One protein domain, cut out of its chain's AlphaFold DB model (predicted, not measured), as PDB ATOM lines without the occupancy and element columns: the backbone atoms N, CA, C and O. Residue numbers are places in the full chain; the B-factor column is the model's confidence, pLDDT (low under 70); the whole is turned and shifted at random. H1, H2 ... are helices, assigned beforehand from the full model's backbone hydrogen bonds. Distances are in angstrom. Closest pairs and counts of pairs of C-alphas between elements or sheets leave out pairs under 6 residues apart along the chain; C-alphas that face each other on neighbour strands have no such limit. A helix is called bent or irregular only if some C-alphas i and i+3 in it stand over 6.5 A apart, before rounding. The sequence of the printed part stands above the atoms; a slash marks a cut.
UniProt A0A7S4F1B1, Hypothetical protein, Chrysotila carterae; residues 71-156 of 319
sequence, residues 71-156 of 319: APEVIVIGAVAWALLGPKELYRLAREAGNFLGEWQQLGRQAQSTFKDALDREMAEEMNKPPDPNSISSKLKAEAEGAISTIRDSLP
ATOM      1  N   ALA A  71     -24.357 -12.475  27.882       82.38
ATOM      2  CA  ALA A  71     -23.538 -11.527  28.617       82.38
ATOM      3  C   ALA A  71     -22.343 -12.165  29.381       82.38
ATOM      4  O   ALA A  71     -21.330 -11.470  29.485       82.38
ATOM      5  N   PRO A  72     -22.342 -13.437  29.858       87.06
ATOM      6  CA  PRO A  72     -21.126 -14.028  30.414       87.06
ATOM      7  C   PRO A  72     -20.059 -14.282  29.344       87.06
ATOM      8  O   PRO A  72     -18.881 -14.060  29.616       87.06
ATOM      9  N   GLU A  73     -20.430 -14.665  28.123       86.38
ATOM     10  CA  GLU A  73     -19.478 -14.890  27.029       86.38
ATOM     11  C   GLU A  73     -18.772 -13.590  26.628       86.38
ATOM     12  O   GLU A  73     -17.554 -13.579  26.439       86.38
ATOM     13  N   VAL A  74     -19.500 -12.468  26.584       89.12
ATOM     14  CA  VAL A  74     -18.905 -11.147  26.308       89.12
ATOM     15  C   VAL A  74     -17.872 -10.766  27.374       89.12
ATOM     16  O   VAL A  74     -16.817 -10.223  27.042       89.12
ATOM     17  N   ILE A  75     -18.128 -11.087  28.645       91.31
ATOM     18  CA  ILE A  75     -17.175 -10.831  29.736       91.31
ATOM     19  C   ILE A  75     -15.910 -11.679  29.564       91.31
ATOM     20  O   ILE A  75     -14.808 -11.154  29.724       91.31
ATOM     21  N   VAL A  76     -16.044 -12.961  29.211       94.38
ATOM     22  CA  VAL A  76     -14.889 -13.849  28.991       94.38
ATOM     23  C   VAL A  76     -14.044 -13.360  27.818       94.38
ATOM     24  O   VAL A  76     -12.826 -13.248  27.950       94.38
ATOM     25  N   ILE A  77     -14.673 -12.998  26.697       91.06
ATOM     26  CA  ILE A  77     -13.965 -12.449  25.532       91.06
ATOM     27  C   ILE A  77     -13.264 -11.137  25.904       91.06
ATOM     28  O   ILE A  77     -12.096 -10.950  25.565       91.06
ATOM     29  N   GLY A  78     -13.932 -10.261  26.661       91.56
ATOM     30  CA  GLY A  78     -13.334  -9.031  27.181       91.56
ATOM     31  C   GLY A  78     -12.119  -9.289  28.077       91.56
ATOM     32  O   GLY A  78     -11.101  -8.617  27.932       91.56
ATOM     33  N   ALA A  79     -12.182 -10.294  28.954       94.25
ATOM     34  CA  ALA A  79     -11.074 -10.676  29.828       94.25
ATOM     35  C   ALA A  79      -9.890 -11.273  29.051       94.25
ATOM     36  O   ALA A  79      -8.743 -10.927  29.328       94.25
ATOM     37  N   VAL A  80     -10.152 -12.123  28.051       95.00
ATOM     38  CA  VAL A  80      -9.110 -12.688  27.176       95.00
ATOM     39  C   VAL A  80      -8.442 -11.585  26.357       95.00
ATOM     40  O   VAL A  80      -7.215 -11.509  26.311       95.00
ATOM     41  N   ALA A  81      -9.229 -10.685  25.764       93.56
ATOM     42  CA  ALA A  81      -8.701  -9.552  25.014       93.56
ATOM     43  C   ALA A  81      -7.882  -8.609  25.916       93.56
ATOM     44  O   ALA A  81      -6.815  -8.142  25.520       93.56
ATOM     45  N   TRP A  82      -8.333  -8.387  27.154       94.69
ATOM     46  CA  TRP A  82      -7.596  -7.619  28.155       94.69
ATOM     47  C   TRP A  82      -6.272  -8.281  28.555       94.69
ATOM     48  O   TRP A  82      -5.269  -7.583  28.683       94.69
ATOM     49  N   ALA A  83      -6.240  -9.606  28.713       94.44
ATOM     50  CA  ALA A  83      -5.031 -10.344  29.076       94.44
ATOM     51  C   ALA A  83      -3.995 -10.387  27.940       94.44
ATOM     52  O   ALA A  83      -2.801 -10.268  28.200       94.44
ATOM     53  N   LEU A  84      -4.441 -10.544  26.689       95.06
ATOM     54  CA  LEU A  84      -3.555 -10.641  25.524       95.06
ATOM     55  C   LEU A  84      -3.012  -9.282  25.078       95.06
ATOM     56  O   LEU A  84      -1.834  -9.162  24.751       95.06
ATOM     57  N   LEU A  85      -3.878  -8.269  25.033       92.44
ATOM     58  CA  LEU A  85      -3.551  -6.965  24.460       92.44
ATOM     59  C   LEU A  85      -3.178  -5.926  25.529       92.44
ATOM     60  O   LEU A  85      -2.461  -4.964  25.256       92.44
ATOM     61  N   GLY A  86      -3.654  -6.120  26.758       93.44
ATOM     62  CA  GLY A  86      -3.513  -5.176  27.859       93.44
ATOM     63  C   GLY A  86      -4.594  -4.080  27.871       93.44
ATOM     64  O   GLY A  86      -5.214  -3.773  26.849       93.44
ATOM     65  N   PRO A  87      -4.813  -3.417  29.027       90.12
ATOM     66  CA  PRO A  87      -5.839  -2.374  29.181       90.12
ATOM     67  C   PRO A  87      -5.647  -1.172  28.256       90.12
ATOM     68  O   PRO A  87      -6.617  -0.520  27.873       90.12
ATOM     69  N   LYS A  88      -4.394  -0.850  27.929       92.75
ATOM     70  CA  LYS A  88      -4.039   0.373  27.207       92.75
ATOM     71  C   LYS A  88      -4.375   0.281  25.718       92.75
ATOM     72  O   LYS A  88      -4.966   1.208  25.174       92.75
ATOM     73  N   GLU A  89      -4.044  -0.844  25.092       91.12
ATOM     74  CA  GLU A  89      -4.306  -1.080  23.671       91.12
ATOM     75  C   GLU A  89      -5.791  -1.354  23.414       91.12
ATOM     76  O   GLU A  89      -6.351  -0.831  22.454       91.12
ATOM     77  N   LEU A  90      -6.472  -2.074  24.317       91.81
ATOM     78  CA  LEU A  90      -7.911  -2.318  24.185       91.81
ATOM     79  C   LEU A  90      -8.714  -1.008  24.229       91.81
ATOM     80  O   LEU A  90      -9.619  -0.803  23.424       91.81
ATOM     81  N   TYR A  91      -8.357  -0.091  25.137       93.25
ATOM     82  CA  TYR A  91      -8.989   1.227  25.218       93.25
ATOM     83  C   TYR A  91      -8.704   2.082  23.978       93.25
ATOM     84  O   TYR A  91      -9.589   2.790  23.495       93.25
ATOM     85  N   ARG A  92      -7.480   2.001  23.444       93.88
ATOM     86  CA  ARG A  92      -7.098   2.707  22.220       93.88
ATOM     87  C   ARG A  92      -7.914   2.219  21.019       93.88
ATOM     88  O   ARG A  92      -8.557   3.043  20.372       93.88
ATOM     89  N   LEU A  93      -7.989   0.904  20.803       93.56
ATOM     90  CA  LEU A  93      -8.802   0.298  19.742       93.56
ATOM     91  C   LEU A  93     -10.292   0.600  19.907       93.56
ATOM     92  O   LEU A  93     -10.960   0.914  18.930       93.56
ATOM     93  N   ALA A  94     -10.823   0.553  21.131       92.81
ATOM     94  CA  ALA A  94     -12.222   0.896  21.379       92.81
ATOM     95  C   ALA A  94     -12.526   2.360  21.017       92.81
ATOM     96  O   ALA A  94     -13.600   2.660  20.496       92.81
ATOM     97  N   ARG A  95     -11.581   3.276  21.257       94.69
ATOM     98  CA  ARG A  95     -11.715   4.688  20.880       94.69
ATOM     99  C   ARG A  95     -11.637   4.887  19.367       94.69
ATOM    100  O   ARG A  95     -12.439   5.638  18.821       94.69
ATOM    101  N   GLU A  96     -10.707   4.209  18.705       95.56
ATOM    102  CA  GLU A  96     -10.571   4.228  17.243       95.56
ATOM    103  C   GLU A  96     -11.822   3.638  16.568       95.56
ATOM    104  O   GLU A  96     -12.414   4.276  15.699       95.56
ATOM    105  N   ALA A  97     -12.312   2.494  17.051       94.12
ATOM    106  CA  ALA A  97     -13.550   1.872  16.588       94.12
ATOM    107  C   ALA A  97     -14.786   2.743  16.864       94.12
ATOM    108  O   ALA A  97     -15.688   2.813  16.034       94.12
ATOM    109  N   GLY A  98     -14.831   3.435  18.006       93.88
ATOM    110  CA  GLY A  98     -15.912   4.364  18.339       93.88
ATOM    111  C   GLY A  98     -15.959   5.577  17.408       93.88
ATOM    112  O   GLY A  98     -17.041   5.963  16.966       93.88
ATOM    113  N   ASN A  99     -14.798   6.140  17.064       94.88
ATOM    114  CA  ASN A  99     -14.707   7.224  16.084       94.88
ATOM    115  C   ASN A  99     -15.166   6.748  14.697       94.88
ATOM    116  O   ASN A  99     -16.020   7.391  14.088       94.88
ATOM    117  N   PHE A 100     -14.686   5.581  14.252       95.38
ATOM    118  CA  PHE A 100     -15.084   4.981  12.976       95.38
ATOM    119  C   PHE A 100     -16.592   4.693  12.912       95.38
ATOM    120  O   PHE A 100     -17.252   5.005  11.923       95.38
ATOM    121  N   LEU A 101     -17.170   4.147  13.987       95.62
ATOM    122  CA  LEU A 101     -18.607   3.886  14.067       95.62
ATOM    123  C   LEU A 101     -19.429   5.185  14.072       95.62
ATOM    124  O   LEU A 101     -20.521   5.220  13.506       95.62
ATOM    125  N   GLY A 102     -18.904   6.253  14.677       93.75
ATOM    126  CA  GLY A 102     -19.512   7.583  14.645       93.75
ATOM    127  C   GLY A 102     -19.588   8.153  13.228       93.75
ATOM    128  O   GLY A 102     -20.653   8.617  12.810       93.75
ATOM    129  N   GLU A 103     -18.497   8.050  12.467       93.38
ATOM    130  CA  GLU A 103     -18.465   8.422  11.047       93.38
ATOM    131  C   GLU A 103     -19.462   7.581  10.244       93.38
ATOM    132  O   GLU A 103     -20.309   8.128   9.539       93.38
ATOM    133  N   TRP A 104     -19.463   6.260  10.434       94.12
ATOM    134  CA  TRP A 104     -20.413   5.354   9.782       94.12
ATOM    135  C   TRP A 104     -21.873   5.695  10.081       94.12
ATOM    136  O   TRP A 104     -22.719   5.666   9.186       94.12
ATOM    137  N   GLN A 105     -22.191   6.064  11.322       93.50
ATOM    138  CA  GLN A 105     -23.540   6.484  11.690       93.50
ATOM    139  C   GLN A 105     -23.932   7.793  10.990       93.50
ATOM    140  O   GLN A 105     -25.090   7.956  10.591       93.50
ATOM    141  N   GLN A 106     -22.992   8.725  10.825       91.75
ATOM    142  CA  GLN A 106     -23.224   9.973  10.101       91.75
ATOM    143  C   GLN A 106     -23.422   9.729   8.597       91.75
ATOM    144  O   GLN A 106     -24.378  10.262   8.027       91.75
ATOM    145  N   LEU A 107     -22.600   8.870   7.984       91.00
ATOM    146  CA  LEU A 107     -22.766   8.439   6.593       91.00
ATOM    147  C   LEU A 107     -24.098   7.711   6.387       91.00
ATOM    148  O   LEU A 107     -24.812   7.996   5.432       91.00
ATOM    149  N   GLY A 108     -24.483   6.827   7.310       92.06
ATOM    150  CA  GLY A 108     -25.762   6.118   7.258       92.06
ATOM    151  C   GLY A 108     -26.960   7.068   7.293       92.06
ATOM    152  O   GLY A 108     -27.908   6.890   6.534       92.06
ATOM    153  N   ARG A 109     -26.905   8.132   8.108       91.56
ATOM    154  CA  ARG A 109     -27.951   9.173   8.122       91.56
ATOM    155  C   ARG A 109     -27.996   9.966   6.816       91.56
ATOM    156  O   ARG A 109     -29.088  10.281   6.352       91.56
ATOM    157  N   GLN A 110     -26.840  10.272   6.227       86.81
ATOM    158  CA  GLN A 110     -26.769  10.946   4.928       86.81
ATOM    159  C   GLN A 110     -27.329  10.056   3.812       86.81
ATOM    160  O   GLN A 110     -28.200  10.509   3.075       86.81
ATOM    161  N   ALA A 111     -26.935   8.783   3.760       88.06
ATOM    162  CA  ALA A 111     -27.466   7.800   2.817       88.06
ATOM    163  C   ALA A 111     -28.978   7.587   2.991       88.06
ATOM    164  O   ALA A 111     -29.714   7.494   2.015       88.06
ATOM    165  N   GLN A 112     -29.470   7.564   4.232       88.25
ATOM    166  CA  GLN A 112     -30.904   7.495   4.502       88.25
ATOM    167  C   GLN A 112     -31.627   8.749   3.997       88.25
ATOM    168  O   GLN A 112     -32.719   8.630   3.447       88.25
ATOM    169  N   SER A 113     -31.044   9.940   4.171       87.81
ATOM    170  CA  SER A 113     -31.639  11.184   3.672       87.81
ATOM    171  C   SER A 113     -31.645  11.261   2.147       87.81
ATOM    172  O   SER A 113     -32.676  11.599   1.582       87.81
ATOM    173  N   THR A 114     -30.562  10.864   1.470       86.12
ATOM    174  CA  THR A 114     -30.511  10.851   0.000       86.12
ATOM    175  C   THR A 114     -31.429   9.786  -0.577       86.12
ATOM    176  O   THR A 114     -32.133  10.056  -1.542       86.12
ATOM    177  N   PHE A 115     -31.503   8.607   0.044       86.00
ATOM    178  CA  PHE A 115     -32.446   7.567  -0.357       86.00
ATOM    179  C   PHE A 115     -33.898   8.006  -0.150       86.00
ATOM    180  O   PHE A 115     -34.728   7.811  -1.030       86.00
ATOM    181  N   LYS A 116     -34.208   8.645   0.985       87.00
ATOM    182  CA  LYS A 116     -35.540   9.198   1.247       87.00
ATOM    183  C   LYS A 116     -35.894  10.307   0.254       87.00
ATOM    184  O   LYS A 116     -36.989  10.276  -0.286       87.00
ATOM    185  N   ASP A 117     -34.971  11.220  -0.036       85.12
ATOM    186  CA  ASP A 117     -35.168  12.288  -1.023       85.12
ATOM    187  C   ASP A 117     -35.317  11.735  -2.449       85.12
ATOM    188  O   ASP A 117     -36.102  12.265  -3.234       85.12
ATOM    189  N   ALA A 118     -34.578  10.679  -2.801       81.75
ATOM    190  CA  ALA A 118     -34.704   9.996  -4.084       81.75
ATOM    191  C   ALA A 118     -36.063   9.296  -4.209       81.75
ATOM    192  O   ALA A 118     -36.739   9.489  -5.213       81.75
ATOM    193  N   LEU A 119     -36.495   8.573  -3.170       82.81
ATOM    194  CA  LEU A 119     -37.814   7.940  -3.124       82.81
ATOM    195  C   LEU A 119     -38.954   8.961  -3.147       82.81
ATOM    196  O   LEU A 119     -39.908   8.783  -3.895       82.81
ATOM    197  N   ASP A 120     -38.866  10.040  -2.367       80.75
ATOM    198  CA  ASP A 120     -39.903  11.077  -2.326       80.75
ATOM    199  C   ASP A 120     -39.991  11.811  -3.686       80.75
ATOM    200  O   ASP A 120     -41.088  12.139  -4.145       80.75
ATOM    201  N   ARG A 121     -38.859  12.018  -4.384       75.19
ATOM    202  CA  ARG A 121     -38.840  12.535  -5.770       75.19
ATOM    203  C   ARG A 121     -39.414  11.540  -6.772       75.19
ATOM    204  O   ARG A 121     -40.154  11.950  -7.658       75.19
ATOM    205  N   GLU A 122     -39.099  10.260  -6.630       65.75
ATOM    206  CA  GLU A 122     -39.599   9.203  -7.507       65.75
ATOM    207  C   GLU A 122     -41.113   9.014  -7.353       65.75
ATOM    208  O   GLU A 122     -41.819   8.986  -8.354       65.75
ATOM    209  N   MET A 123     -41.641   9.023  -6.125       66.12
ATOM    210  CA  MET A 123     -43.086   8.998  -5.868       66.12
ATOM    211  C   MET A 123     -43.803  10.228  -6.447       66.12
ATOM    212  O   MET A 123     -44.923  10.123  -6.955       66.12
ATOM    213  N   ALA A 124     -43.165  11.402  -6.404       63.59
ATOM    214  CA  ALA A 124     -43.699  12.614  -7.027       63.59
ATOM    215  C   ALA A 124     -43.647  12.569  -8.572       63.59
ATOM    216  O   ALA A 124     -44.522  13.136  -9.239       63.59
ATOM    217  N   GLU A 125     -42.652  11.888  -9.151       58.69
ATOM    218  CA  GLU A 125     -42.508  11.672 -10.597       58.69
ATOM    219  C   GLU A 125     -43.433  10.551 -11.124       58.69
ATOM    220  O   GLU A 125     -44.010  10.715 -12.202       58.69
ATOM    221  N   GLU A 126     -43.676   9.479 -10.360       54.00
ATOM    222  CA  GLU A 126     -44.626   8.396 -10.689       54.00
ATOM    223  C   GLU A 126     -46.084   8.876 -10.731       54.00
ATOM    224  O   GLU A 126     -46.872   8.387 -11.541       54.00
ATOM    225  N   MET A 127     -46.454   9.897  -9.945       54.09
ATOM    226  CA  MET A 127     -47.771  10.542 -10.083       54.09
ATOM    227  C   MET A 127     -47.942  11.297 -11.417       54.09
ATOM    228  O   MET A 127     -49.070  11.646 -11.766       54.09
ATOM    229  N   ASN A 128     -46.864  11.539 -12.179       53.19
ATOM    230  CA  ASN A 128     -46.897  12.290 -13.441       53.19
ATOM    231  C   ASN A 128     -46.378  11.519 -14.674       53.19
ATOM    232  O   ASN A 128     -46.462  12.052 -15.785       53.19
ATOM    233  N   LYS A 129     -45.858  10.286 -14.547       48.88
ATOM    234  CA  LYS A 129     -45.330   9.516 -15.692       48.88
ATOM    235  C   LYS A 129     -45.390   7.992 -15.456       48.88
ATOM    236  O   LYS A 129     -45.109   7.561 -14.346       48.88
ATOM    237  N   PRO A 130     -45.730   7.161 -16.468       48.69
ATOM    238  CA  PRO A 130     -45.754   5.702 -16.308       48.69
ATOM    239  C   PRO A 130     -44.358   5.131 -15.961       48.69
ATOM    240  O   PRO A 130     -43.360   5.647 -16.475       48.69
ATOM    241  N   PRO A 131     -44.284   4.084 -15.111       52.00
ATOM    242  CA  PRO A 131     -43.065   3.661 -14.416       52.00
ATOM    243  C   PRO A 131     -42.097   2.902 -15.332       52.00
ATOM    244  O   PRO A 131     -42.496   1.978 -16.042       52.00
ATOM    245  N   ASP A 132     -40.812   3.264 -15.280       54.84
ATOM    246  CA  ASP A 132     -39.731   2.600 -16.018       54.84
ATOM    247  C   ASP A 132     -38.630   2.121 -15.036       54.84
ATOM    248  O   ASP A 132     -37.801   2.921 -14.574       54.84
ATOM    249  N   PRO A 133     -38.604   0.820 -14.672       58.72
ATOM    250  CA  PRO A 133     -37.826   0.289 -13.545       58.72
ATOM    251  C   PRO A 133     -36.304   0.260 -13.772       58.72
ATOM    252  O   PRO A 133     -35.538  -0.015 -12.849       58.72
ATOM    253  N   ASN A 134     -35.829   0.540 -14.989       60.34
ATOM    254  CA  ASN A 134     -34.396   0.588 -15.303       60.34
ATOM    255  C   ASN A 134     -33.732   1.932 -14.939       60.34
ATOM    256  O   ASN A 134     -32.501   2.012 -14.861       60.34
ATOM    257  N   SER A 135     -34.518   2.986 -14.703       60.69
ATOM    258  CA  SER A 135     -33.986   4.307 -14.330       60.69
ATOM    259  C   SER A 135     -33.556   4.387 -12.856       60.69
ATOM    260  O   SER A 135     -32.646   5.140 -12.512       60.69
ATOM    261  N   ILE A 136     -34.157   3.551 -12.010       57.72
ATOM    262  CA  ILE A 136     -33.981   3.526 -10.554       57.72
ATOM    263  C   ILE A 136     -32.613   2.932 -10.202       57.72
ATOM    264  O   ILE A 136     -31.769   3.572  -9.575       57.72
ATOM    265  N   SER A 137     -32.339   1.726 -10.705       61.75
ATOM    266  CA  SER A 137     -31.102   0.991 -10.423       61.75
ATOM    267  C   SER A 137     -29.852   1.690 -10.961       61.75
ATOM    268  O   SER A 137     -28.780   1.587 -10.370       61.75
ATOM    269  N   SER A 138     -29.974   2.398 -12.087       64.06
ATOM    270  CA  SER A 138     -28.851   3.097 -12.719       64.06
ATOM    271  C   SER A 138     -28.478   4.386 -11.980       64.06
ATOM    272  O   SER A 138     -27.289   4.648 -11.801       64.06
ATOM    273  N   LYS A 139     -29.463   5.146 -11.480       66.44
ATOM    274  CA  LYS A 139     -29.217   6.355 -10.671       66.44
ATOM    275  C   LYS A 139     -28.692   6.020  -9.271       66.44
ATOM    276  O   LYS A 139     -27.700   6.608  -8.851       66.44
ATOM    277  N   LEU A 140     -29.268   5.013  -8.606       68.38
ATOM    278  CA  LEU A 140     -28.795   4.533  -7.299       68.38
ATOM    279  C   LEU A 140     -27.353   4.013  -7.358       68.38
ATOM    280  O   LEU A 140     -26.556   4.294  -6.466       68.38
ATOM    281  N   LYS A 141     -26.997   3.283  -8.423       73.25
ATOM    282  CA  LYS A 141     -25.631   2.783  -8.614       73.25
ATOM    283  C   LYS A 141     -24.628   3.921  -8.825       73.25
ATOM    284  O   LYS A 141     -23.551   3.883  -8.238       73.25
ATOM    285  N   ALA A 142     -24.995   4.940  -9.601       71.50
ATOM    286  CA  ALA A 142     -24.135   6.097  -9.842       71.50
ATOM    287  C   ALA A 142     -23.888   6.931  -8.567       71.50
ATOM    288  O   ALA A 142     -22.760   7.358  -8.326       71.50
ATOM    289  N   GLU A 143     -24.904   7.127  -7.718       65.75
ATOM    290  CA  GLU A 143     -24.734   7.828  -6.433       65.75
ATOM    291  C   GLU A 143     -23.950   6.996  -5.405       65.75
ATOM    292  O   GLU A 143     -23.103   7.535  -4.689       65.75
ATOM    293  N   ALA A 144     -24.168   5.677  -5.366       70.38
ATOM    294  CA  ALA A 144     -23.419   4.777  -4.492       70.38
ATOM    295  C   ALA A 144     -21.923   4.727  -4.856       70.38
ATOM    296  O   ALA A 144     -21.074   4.779  -3.967       70.38
ATOM    297  N   GLU A 145     -21.578   4.691  -6.146       69.06
ATOM    298  CA  GLU A 145     -20.181   4.747  -6.605       69.06
ATOM    299  C   GLU A 145     -19.503   6.090  -6.249       69.06
ATOM    300  O   GLU A 145     -18.325   6.118  -5.874       69.06
ATOM    301  N   GLY A 146     -20.252   7.198  -6.260       72.88
ATOM    302  CA  GLY A 146     -19.778   8.505  -5.782       72.88
ATOM    303  C   GLY A 146     -19.503   8.543  -4.271       72.88
ATOM    304  O   GLY A 146     -18.484   9.073  -3.822       72.88
ATOM    305  N   ALA A 147     -20.368   7.920  -3.468       67.50
ATOM    306  CA  ALA A 147     -20.159   7.820  -2.023       67.50
ATOM    307  C   ALA A 147     -18.956   6.920  -1.673       67.50
ATOM    308  O   ALA A 147     -18.148   7.264  -0.811       67.50
ATOM    309  N   ILE A 148     -18.792   5.795  -2.377       72.38
ATOM    310  CA  ILE A 148     -17.699   4.835  -2.147       72.38
ATOM    311  C   ILE A 148     -16.333   5.425  -2.529       72.38
ATOM    312  O   ILE A 148     -15.349   5.201  -1.820       72.38
ATOM    313  N   SER A 149     -16.252   6.199  -3.616       67.75
ATOM    314  CA  SER A 149     -15.002   6.867  -4.020       67.75
ATOM    315  C   SER A 149     -14.536   7.904  -2.992       67.75
ATOM    316  O   SER A 149     -13.359   7.924  -2.643       67.75
ATOM    317  N   THR A 150     -15.461   8.659  -2.398       70.06
ATOM    318  CA  THR A 150     -15.146   9.641  -1.342       70.06
ATOM    319  C   THR A 150     -14.564   8.981  -0.081       70.06
ATOM    320  O   THR A 150     -13.654   9.521   0.550       70.06
ATOM    321  N   ILE A 151     -15.048   7.786   0.280       64.69
ATOM    322  CA  ILE A 151     -14.529   7.004   1.417       64.69
ATOM    323  C   ILE A 151     -13.125   6.474   1.116       64.69
ATOM    324  O   ILE A 151     -12.248   6.533   1.975       64.69
ATOM    325  N   ARG A 152     -12.898   5.973  -0.106       72.12
ATOM    326  CA  ARG A 152     -11.584   5.471  -0.531       72.12
ATOM    327  C   ARG A 152     -10.513   6.563  -0.480       72.12
ATOM    328  O   ARG A 152      -9.408   6.272  -0.039       72.12
ATOM    329  N   ASP A 153     -10.852   7.787  -0.869       71.25
ATOM    330  CA  ASP A 153      -9.917   8.919  -0.851       71.25
ATOM    331  C   ASP A 153      -9.662   9.481   0.560       71.25
ATOM    332  O   ASP A 153      -8.659  10.155   0.783       71.25
ATOM    333  N   SER A 154     -10.542   9.194   1.527       62.75
ATOM    334  CA  SER A 154     -10.428   9.689   2.911       62.75
ATOM    335  C   SER A 154      -9.694   8.729   3.859       62.75
ATOM    336  O   SER A 154      -9.451   9.079   5.014       62.75
ATOM    337  N   LEU A 155      -9.345   7.519   3.410       61.31
ATOM    338  CA  LEU A 155      -8.621   6.537   4.220       61.31
ATOM    339  C   LEU A 155      -7.103   6.805   4.161       61.31
ATOM    340  O   LEU A 155      -6.527   6.745   3.073       61.31
ATOM    341  N   PRO A 156      -6.425   7.065   5.297       60.75
ATOM    342  CA  PRO A 156      -4.970   7.184   5.319       60.75
ATOM    343  C   PRO A 156      -4.315   5.847   4.946       60.75
ATOM    344  O   PRO A 156      -4.812   4.770   5.293       60.75
TER     345      PRO A 156
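What this domain is: This is residues 71 to 156 of the 319 residues of the protein "Hypothetical protein" of Chrysotila carterae (UniProt A0A7S4F1B1). A long helical arm, H1b, makes the longest axis; at one end the shorter arm H1a turns off as a corner, and at the other a loop leads into H2, which folds back beside H1b without packing closely on it. The 86 printed residues hold two named helices, H1 then H2, and no named strand: all helix. The whole is extended, radius of gyration of the C-alphas 20.9 A, and flat, spanning 63 by 33 by 18 A.

Where its parts are: H1, residues 71 to 126, was assigned as one helix by its hydrogen bonds but is bent: C-alphas 84 and 87 are 9.3 A apart. Arm H1b, residues 87 to 126, is 56.7 A long; H1a, residues 71 to 84, is 20.2 A and begins at C-alpha 71 (-23.538, -11.527, 28.617). H2, residues 134 to 154, is 31.4 A and ends at C-alpha 154 (-10.428, 9.689, 2.911).

How they stand to each other: H1b and H1a are close but not clearly touching, their closest C-alphas, Leu 90 and Trp 82, 6.6 A apart, at a steep tilt of 53 degrees, opposite ways. H1b and H2 are near each other, their closest C-alphas 8.4 A apart. H1a and H2 are apart. Every O i to N i+4 pair is within hydrogen-bond range in H1a and H1b, and 16 of 17 in H2.

The domain as a whole: The C-alphas farthest apart, Ala 83 and Asn 128, are 63.8 A apart. The printed part has no cut, and the link H1 to H2 is short. Low confidence, pLDDT under 70, includes residues 122 to 140.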